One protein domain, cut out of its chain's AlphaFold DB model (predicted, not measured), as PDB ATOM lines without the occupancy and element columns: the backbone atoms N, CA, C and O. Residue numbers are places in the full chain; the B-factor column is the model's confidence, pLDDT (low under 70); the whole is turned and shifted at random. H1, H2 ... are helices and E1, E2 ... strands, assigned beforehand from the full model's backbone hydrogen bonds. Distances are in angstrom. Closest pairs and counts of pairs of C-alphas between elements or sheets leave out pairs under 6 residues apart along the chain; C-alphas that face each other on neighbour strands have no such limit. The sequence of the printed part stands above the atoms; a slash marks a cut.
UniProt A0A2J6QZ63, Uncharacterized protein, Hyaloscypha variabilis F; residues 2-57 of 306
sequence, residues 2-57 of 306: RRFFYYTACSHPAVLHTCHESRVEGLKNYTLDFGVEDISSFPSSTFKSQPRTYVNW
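This is residues 2 to 57 of the 306 residues of an uncharacterized protein of Hyaloscypha variabilis F (UniProt A0A2J6QZ63). With little regular structure, this is a rod: a broken two-stranded ribbon, E1 and E2 paired with E4 and E3, has helix H1 towards one end and residues 40 to 45 sticking out at the other. Unnamed residues 2 to 19 lead to H1. The printed part has 56 residues, 22 in named elements, ordered H1, E1, E2, E3, E4, class mixed; sheets E1 - E4 and E2 - E3 are antiparallel. It is only just loose, close to extended: radius of gyration of the C-alphas 14.9 A, spans 45 by 21 by 17 A.

In H1, residues 20 to 27, every O i to N i+4 pair is within hydrogen-bond range. E1, residues 31 to 33, is antiparallel to E4, residues 53 to 55, at 129 degrees; N 31 and O 55, 2.9 A, are within hydrogen-bond range. E1 runs on into E2, residues 36 to 39, at 42 degrees. E2 and E3, residues 46 to 49, form an antiparallel hairpin at 175 degrees; N 49 and O 36, 2.7 A, are within range.

H1, 10.6 A long, begins at C-alpha 20 (-21.684, 11.481, 36.412). E1 spans 6.1 A, E2 9.5 A, E3 10.0 A. E4, 6.2 A, ends at C-alpha 55 (-14.889, -5.612, 40.746).

The farthest C-alphas, Glu 21 and Phe 42, are 45.3 A apart. The printed part has no cut; no link between named elements is long. pLDDT is under 70 at residues 2 to 10 and 38 to 43.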
ATOM      1  N   ARG A   2     -23.732 -23.614  53.475       40.44
ATOM      2  CA  ARG A   2     -22.766 -22.515  53.633       40.44
ATOM      3  C   ARG A   2     -22.926 -21.598  52.422       40.44
ATOM      4  O   ARG A   2     -22.907 -22.072  51.300       40.44
ATOM      5  N   ARG A   3     -23.188 -20.316  52.671       55.09
ATOM      6  CA  ARG A   3     -23.323 -19.283  51.637       55.09
ATOM      7  C   ARG A   3     -21.989 -18.567  51.503       55.09
ATOM      8  O   ARG A   3     -21.319 -18.340  52.512       55.09
ATOM      9  N   PHE A   4     -21.640 -18.162  50.290       57.75
ATOM     10  CA  PHE A   4     -20.494 -17.291  50.080       57.75
ATOM     11  C   PHE A   4     -20.708 -15.943  50.763       57.75
ATOM     12  O   PHE A   4     -21.674 -15.229  50.491       57.75
ATOM     13  N   PHE A   5     -19.786 -15.590  51.653       60.12
ATOM     14  CA  PHE A   5     -19.694 -14.248  52.204       60.12
ATOM     15  C   PHE A   5     -18.536 -13.538  51.526       60.12
ATOM     16  O   PHE A   5     -17.371 -13.790  51.826       60.12
ATOM     17  N   TYR A   6     -18.871 -12.643  50.605       67.56
ATOM     18  CA  TYR A   6     -17.891 -11.773  49.980       67.56
ATOM     19  C   TYR A   6     -17.658 -10.561  50.877       67.56
ATOM     20  O   TYR A   6     -18.599  -9.868  51.272       67.56
ATOM     21  N   TYR A   7     -16.392 -10.308  51.191       63.91
ATOM     22  CA  TYR A   7     -15.964  -9.115  51.906       63.91
ATOM     23  C   TYR A   7     -15.133  -8.257  50.963       63.91
ATOM     24  O   TYR A   7     -14.148  -8.723  50.398       63.91
ATOM     25  N   THR A   8     -15.526  -6.995  50.810       66.81
ATOM     26  CA  THR A   8     -14.664  -5.982  50.202       66.81
ATOM     27  C   THR A   8     -13.928  -5.247  51.315       66.81
ATOM     28  O   THR A   8     -14.551  -4.732  52.245       66.81
ATOM     29  N   ALA A   9     -12.597  -5.231  51.245       62.94
ATOM     30  CA  ALA A   9     -11.774  -4.432  52.153       62.94
ATOM     31  C   ALA A   9     -11.821  -2.938  51.789       62.94
ATOM     32  O   ALA A   9     -11.574  -2.084  52.638       62.94
ATOM     33  N   CYS A  10     -12.173  -2.626  50.541       65.38
ATOM     34  CA  CYS A  10     -12.261  -1.267  50.035       65.38
ATOM     35  C   CYS A  10     -13.712  -0.780  50.060       65.38
ATOM     36  O   CYS A  10     -14.643  -1.531  49.751       65.38
ATOM     37  N   SER A  11     -13.902   0.503  50.379       70.81
ATOM     38  CA  SER A  11     -15.137   1.198  50.023       70.81
ATOM     39  C   SER A  11     -15.342   1.140  48.511       70.81
ATOM     40  O   SER A  11     -14.396   0.914  47.753       70.81
ATOM     41  N   HIS A  12     -16.572   1.378  48.064       80.69
ATOM     42  CA  HIS A  12     -16.863   1.478  46.638       80.69
ATOM     43  C   HIS A  12     -15.874   2.447  45.953       80.69
ATOM     44  O   HIS A  12     -15.537   3.478  46.555       80.69
ATOM     45  N   PRO A  13     -15.370   2.110  44.747       85.44
ATOM     46  CA  PRO A  13     -14.336   2.891  44.079       85.44
ATOM     47  C   PRO A  13     -14.716   4.369  44.022       85.44
ATOM     48  O   PRO A  13     -15.805   4.705  43.558       85.44
ATOM     49  N   ALA A  14     -13.827   5.254  44.485       86.81
ATOM     50  CA  ALA A  14     -14.113   6.687  44.585       86.81
ATOM     51  C   ALA A  14     -14.598   7.276  43.248       86.81
ATOM     52  O   ALA A  14     -15.540   8.062  43.224       86.81
ATOM     53  N   VAL A  15     -14.037   6.785  42.134       89.25
ATOM     54  CA  VAL A  15     -14.411   7.137  40.754       89.25
ATOM     55  C   VAL A  15     -15.913   6.960  40.458       89.25
ATOM     56  O   VAL A  15     -16.485   7.703  39.671       89.25
ATOM     57  N   LEU A  16     -16.606   6.037  41.134       91.31
ATOM     58  CA  LEU A  16     -18.045   5.812  40.941       91.31
ATOM     59  C   LEU A  16     -18.928   6.825  41.693       91.31
ATOM     60  O   LEU A  16     -20.141   6.902  41.456       91.31
ATOM     61  N   HIS A  17     -18.334   7.612  42.592       89.88
ATOM     62  CA  HIS A  17     -19.033   8.550  43.468       89.88
ATOM     63  C   HIS A  17     -18.710  10.023  43.200       89.88
ATOM     64  O   HIS A  17     -19.435  10.870  43.708       89.88
ATOM     65  N   THR A  18     -17.690  10.337  42.396       93.38
ATOM     66  CA  THR A  18     -17.241  11.721  42.181       93.38
ATOM     67  C   THR A  18     -18.234  12.559  41.369       93.38
ATOM     68  O   THR A  18     -18.739  13.567  41.851       93.38
ATOM     69  N   CYS A  19     -18.533  12.158  40.132       96.38
ATOM     70  CA  CYS A  19     -19.469  12.853  39.243       96.38
ATOM     71  C   CYS A  19     -20.079  11.869  38.232       96.38
ATOM     72  O   CYS A  19     -19.705  10.693  38.196       96.38
ATOM     73  N   HIS A  20     -21.038  12.328  37.420       96.81
ATOM     74  CA  HIS A  20     -21.684  11.481  36.412       96.81
ATOM     75  C   HIS A  20     -20.681  10.945  35.381       96.81
ATOM     76  O   HIS A  20     -20.617   9.738  35.178       96.81
ATOM     77  N   GLU A  21     -19.852  11.814  34.802       97.50
ATOM     78  CA  GLU A  21     -18.843  11.440  33.799       97.50
ATOM     79  C   GLU A  21     -17.833  10.430  34.355       97.50
ATOM     80  O   GLU A  21     -17.588   9.386  33.753       97.50
ATOM     81  N   SER A  22     -17.316  10.686  35.562       96.00
ATOM     82  CA  SER A  22     -16.385   9.787  36.247       96.00
ATOM     83  C   SER A  22     -17.016   8.421  36.527       96.00
ATOM     84  O   SER A  22     -16.370   7.393  36.330       96.00
ATOM     85  N   ARG A  23     -18.303   8.383  36.895       95.44
ATOM     86  CA  ARG A  23     -19.040   7.129  37.066       95.44
ATOM     87  C   ARG A  23     -19.196   6.376  35.751       95.44
ATOM     88  O   ARG A  23     -18.966   5.172  35.736       95.44
ATOM     89  N   VAL A  24     -19.587   7.059  34.676       96.81
ATOM     90  CA  VAL A  24     -19.723   6.453  33.342       96.81
ATOM     91  C   VAL A  24     -18.393   5.837  32.909       96.81
ATOM     92  O   VAL A  24     -18.370   4.687  32.475       96.81
ATOM     93  N   GLU A  25     -17.281   6.544  33.111       95.81
ATOM     94  CA  GLU A  25     -15.943   6.034  32.801       95.81
ATOM     95  C   GLU A  25     -15.529   4.868  33.713       95.81
ATOM     96  O   GLU A  25     -15.026   3.841  33.255       95.81
ATOM     97  N   GLY A  26     -15.792   4.975  35.016       94.44
ATOM     98  CA  GLY A  26     -15.503   3.921  35.983       94.44
ATOM     99  C   GLY A  26     -16.252   2.621  35.675       94.44
ATOM    100  O   GLY A  26     -15.665   1.541  35.749       94.44
ATOM    101  N   LEU A  27     -17.516   2.708  35.256       95.31
ATOM    102  CA  LEU A  27     -18.338   1.548  34.894       95.31
ATOM    103  C   LEU A  27     -17.873   0.832  33.616       95.31
ATOM    104  O   LEU A  27     -18.259  -0.315  33.405       95.31
ATOM    105  N   LYS A  28     -16.990   1.430  32.803       95.75
ATOM    106  CA  LYS A  28     -16.307   0.705  31.712       95.75
ATOM    107  C   LYS A  28     -15.313  -0.335  32.238       95.75
ATOM    108  O   LYS A  28     -14.998  -1.300  31.547       95.75
ATOM    109  N   ASN A  29     -14.801  -0.128  33.453       94.94
ATOM    110  CA  ASN A  29     -13.741  -0.937  34.054       94.94
ATOM    111  C   ASN A  29     -14.236  -1.808  35.218       94.94
ATOM    112  O   ASN A  29     -13.682  -2.879  35.466       94.94
ATOM    113  N   TYR A  30     -15.267  -1.356  35.932       95.06
ATOM    114  CA  TYR A  30     -15.839  -2.046  37.085       95.06
ATOM    115  C   TYR A  30     -17.179  -2.694  36.741       95.06
ATOM    116  O   TYR A  30     -18.066  -2.061  36.178       95.06
ATOM    117  N   THR A  31     -17.356  -3.941  37.173       94.81
ATOM    118  CA  THR A  31     -18.623  -4.679  37.050       94.81
ATOM    119  C   THR A  31     -19.152  -5.059  38.426       94.81
ATOM    120  O   THR A  31     -18.359  -5.383  39.308       94.81
ATOM    121  N   LEU A  32     -20.472  -5.016  38.625       92.12
ATOM    122  CA  LEU A  32     -21.097  -5.598  39.815       92.12
ATOM    123  C   LEU A  32     -21.121  -7.120  39.667       92.12
ATOM    124  O   LEU A  32     -21.724  -7.634  38.727       92.12
ATOM    125  N   ASP A  33     -20.479  -7.827  40.590       91.56
ATOM    126  CA  ASP A  33     -20.388  -9.287  40.565       91.56
ATOM    127  C   ASP A  33     -20.656  -9.902  41.951       91.56
ATOM    128  O   ASP A  33     -20.995  -9.193  42.911       91.56
ATOM    129  N   PHE A  34     -20.543 -11.230  42.039       84.69
ATOM    130  CA  PHE A  34     -20.736 -12.013  43.263       84.69
ATOM    131  C   PHE A  34     -22.169 -11.975  43.827       84.69
ATOM    132  O   PHE A  34     -22.391 -12.012  45.040       84.69
ATOM    133  N   GLY A  35     -23.160 -11.895  42.934       82.81
ATOM    134  CA  GLY A  35     -24.540 -12.252  43.267       82.81
ATOM    135  C   GLY A  35     -24.670 -13.760  43.480       82.81
ATOM    136  O   GLY A  35     -23.869 -14.533  42.963       82.81
ATOM    137  N   VAL A  36     -25.681 -14.176  44.237       77.38
ATOM    138  CA  VAL A  36     -25.962 -15.594  44.492       77.38
ATOM    139  C   VAL A  36     -27.388 -15.867  44.054       77.38
ATOM    140  O   VAL A  36     -28.305 -15.198  44.518       77.38
ATOM    141  N   GLU A  37     -27.580 -16.842  43.180       76.94
ATOM    142  CA  GLU A  37     -28.891 -17.395  42.863       76.94
ATOM    143  C   GLU A  37     -28.826 -18.881  43.182       76.94
ATOM    144  O   GLU A  37     -28.217 -19.661  42.460       76.94
ATOM    145  N   ASP A  38     -29.363 -19.236  44.342       69.81
ATOM    146  CA  ASP A  38     -29.401 -20.601  44.840       69.81
ATOM    147  C   ASP A  38     -30.829 -21.115  44.680       69.81
ATOM    148  O   ASP A  38     -31.748 -20.766  45.435       69.81
ATOM    149  N   ILE A  39     -31.013 -21.902  43.626       64.06
ATOM    150  CA  ILE A  39     -32.204 -22.716  43.430       64.06
ATOM    151  C   ILE A  39     -31.946 -23.964  44.266       64.06
ATOM    152  O   ILE A  39     -31.288 -24.905  43.821       64.06
ATOM    153  N   SER A  40     -32.365 -23.909  45.531       59.75
ATOM    154  CA  SER A  40     -32.064 -24.978  46.470       59.75
ATOM    155  C   SER A  40     -32.614 -26.306  45.945       59.75
ATOM    156  O   SER A  40     -33.631 -26.339  45.256       59.75
ATOM    157  N   SER A  41     -31.986 -27.419  46.326       59.06
ATOM    158  CA  SER A  41     -32.482 -28.769  46.015       59.06
ATOM    159  C   SER A  41     -33.894 -29.032  46.564       59.06
ATOM    160  O   SER A  41     -34.505 -30.037  46.215       59.06
ATOM    161  N   PHE A  42     -34.401 -28.146  47.429       64.94
ATOM    162  CA  PHE A  42     -35.785 -28.127  47.872       64.94
ATOM    163  C   PHE A  42     -36.587 -27.138  47.005       64.94
ATOM    164  O   PHE A  42     -36.299 -25.937  47.015       64.94
ATOM    165  N   PRO A  43     -37.613 -27.606  46.276       63.78
ATOM    166  CA  PRO A  43     -38.336 -26.796  45.290       63.78
ATOM    167  C   PRO A  43     -39.107 -25.611  45.891       63.78
ATOM    168  O   PRO A  43     -39.531 -24.721  45.161       63.78
ATOM    169  N   SER A  44     -39.277 -25.555  47.214       77.12
ATOM    170  CA  SER A  44     -40.080 -24.532  47.890       77.12
ATOM    171  C   SER A  44     -39.330 -23.242  48.234       77.12
ATOM    172  O   SER A  44     -39.957 -22.289  48.694       77.12
ATOM    173  N   SER A  45     -38.008 -23.163  48.024       71.88
ATOM    174  CA  SER A  45     -37.261 -21.937  48.331       71.88
ATOM    175  C   SER A  45     -36.161 -21.622  47.321       71.88
ATOM    176  O   SER A  45     -35.175 -22.349  47.203       71.88
ATOM    177  N   THR A  46     -36.296 -20.473  46.658       74.62
ATOM    178  CA  THR A  46     -35.231 -19.846  45.870       74.62
ATOM    179  C   THR A  46     -34.611 -18.720  46.684       74.62
ATOM    180  O   THR A  46     -35.300 -17.791  47.110       74.62
ATOM    181  N   PHE A  47     -33.299 -18.776  46.902       75.19
ATOM    182  CA  PHE A  47     -32.567 -17.678  47.520       75.19
ATOM    183  C   PHE A  47     -31.833 -16.888  46.440       75.19
ATOM    184  O   PHE A  47     -30.897 -17.388  45.823       75.19
ATOM    185  N   LYS A  48     -32.226 -15.627  46.242       81.56
ATOM    186  CA  LYS A  48     -31.560 -14.718  45.304       81.56
ATOM    187  C   LYS A  48     -30.995 -13.506  46.032       81.56
ATOM    188  O   LYS A  48     -31.707 -12.777  46.718       81.56
ATOM    189  N   SER A  49     -29.706 -13.265  45.844       82.75
ATOM    190  CA  SER A  49     -28.999 -12.058  46.247       82.75
ATOM    191  C   SER A  49     -28.418 -11.393  45.011       82.75
ATOM    192  O   SER A  49     -27.629 -11.990  44.281       82.75
ATOM    193  N   GLN A  50     -28.771 -10.127  44.799       87.62
ATOM    194  CA  GLN A  50     -28.197  -9.333  43.717       87.62
ATOM    195  C   GLN A  50     -26.679  -9.139  43.911       87.62
ATOM    196  O   GLN A  50     -26.226  -9.070  45.061       87.62
ATOM    197  N   PRO A  51     -25.903  -9.016  42.819       88.25
ATOM    198  CA  PRO A  51     -24.512  -8.573  42.860       88.25
ATOM    199  C   PRO A  51     -24.375  -7.219  43.565       88.25
ATOM    200  O   PRO A  51     -25.106  -6.278  43.260       88.25
ATOM    201  N   ARG A  52     -23.453  -7.113  44.526       85.31
ATOM    202  CA  ARG A  52     -23.273  -5.904  45.362       85.31
ATOM    203  C   ARG A  52     -21.839  -5.396  45.423       85.31
ATOM    204  O   ARG A  52     -21.588  -4.368  46.048       85.31
ATOM    205  N   THR A  53     -20.907  -6.098  44.789       86.56
ATOM    206  CA  THR A  53     -19.481  -5.786  44.865       86.56
ATOM    207  C   THR A  53     -19.006  -5.325  43.500       86.56
ATOM    208  O   THR A  53     -19.107  -6.076  42.533       86.56
ATOM    209  N   TYR A  54     -18.499  -4.095  43.416       91.88
ATOM    210  CA  TYR A  54     -17.808  -3.622  42.219       91.88
ATOM    211  C   TYR A  54     -16.431  -4.272  42.142       91.88
ATOM    212  O   TYR A  54     -15.660  -4.186  43.094       91.88
ATOM    213  N   VAL A  55     -16.140  -4.898  41.005       92.50
ATOM    214  CA  VAL A  55     -14.889  -5.612  40.746       92.50
ATOM    215  C   VAL A  55     -14.349  -5.198  39.388       92.50
ATOM    216  O   VAL A  55     -15.043  -5.300  38.370       92.50
ATOM    217  N   ASN A  56     -13.095  -4.768  39.369       94.38
ATOM    218  CA  ASN A  56     -12.281  -4.650  38.176       94.38
ATOM    219  C   ASN A  56     -11.349  -5.862  38.096       94.38
ATOM    220  O   ASN A  56     -10.244  -5.871  38.635       94.38
ATOM    221  N   TRP A  57     -11.787  -6.888  37.368       94.62
ATOM    222  CA  TRP A  57     -11.093  -8.174  37.225       94.62
ATOM    223  C   TRP A  57      -9.652  -8.056  36.695       94.62
ATOM    224  O   TRP A  57      -8.828  -8.943  36.918       94.62
TER     225      TRP A  57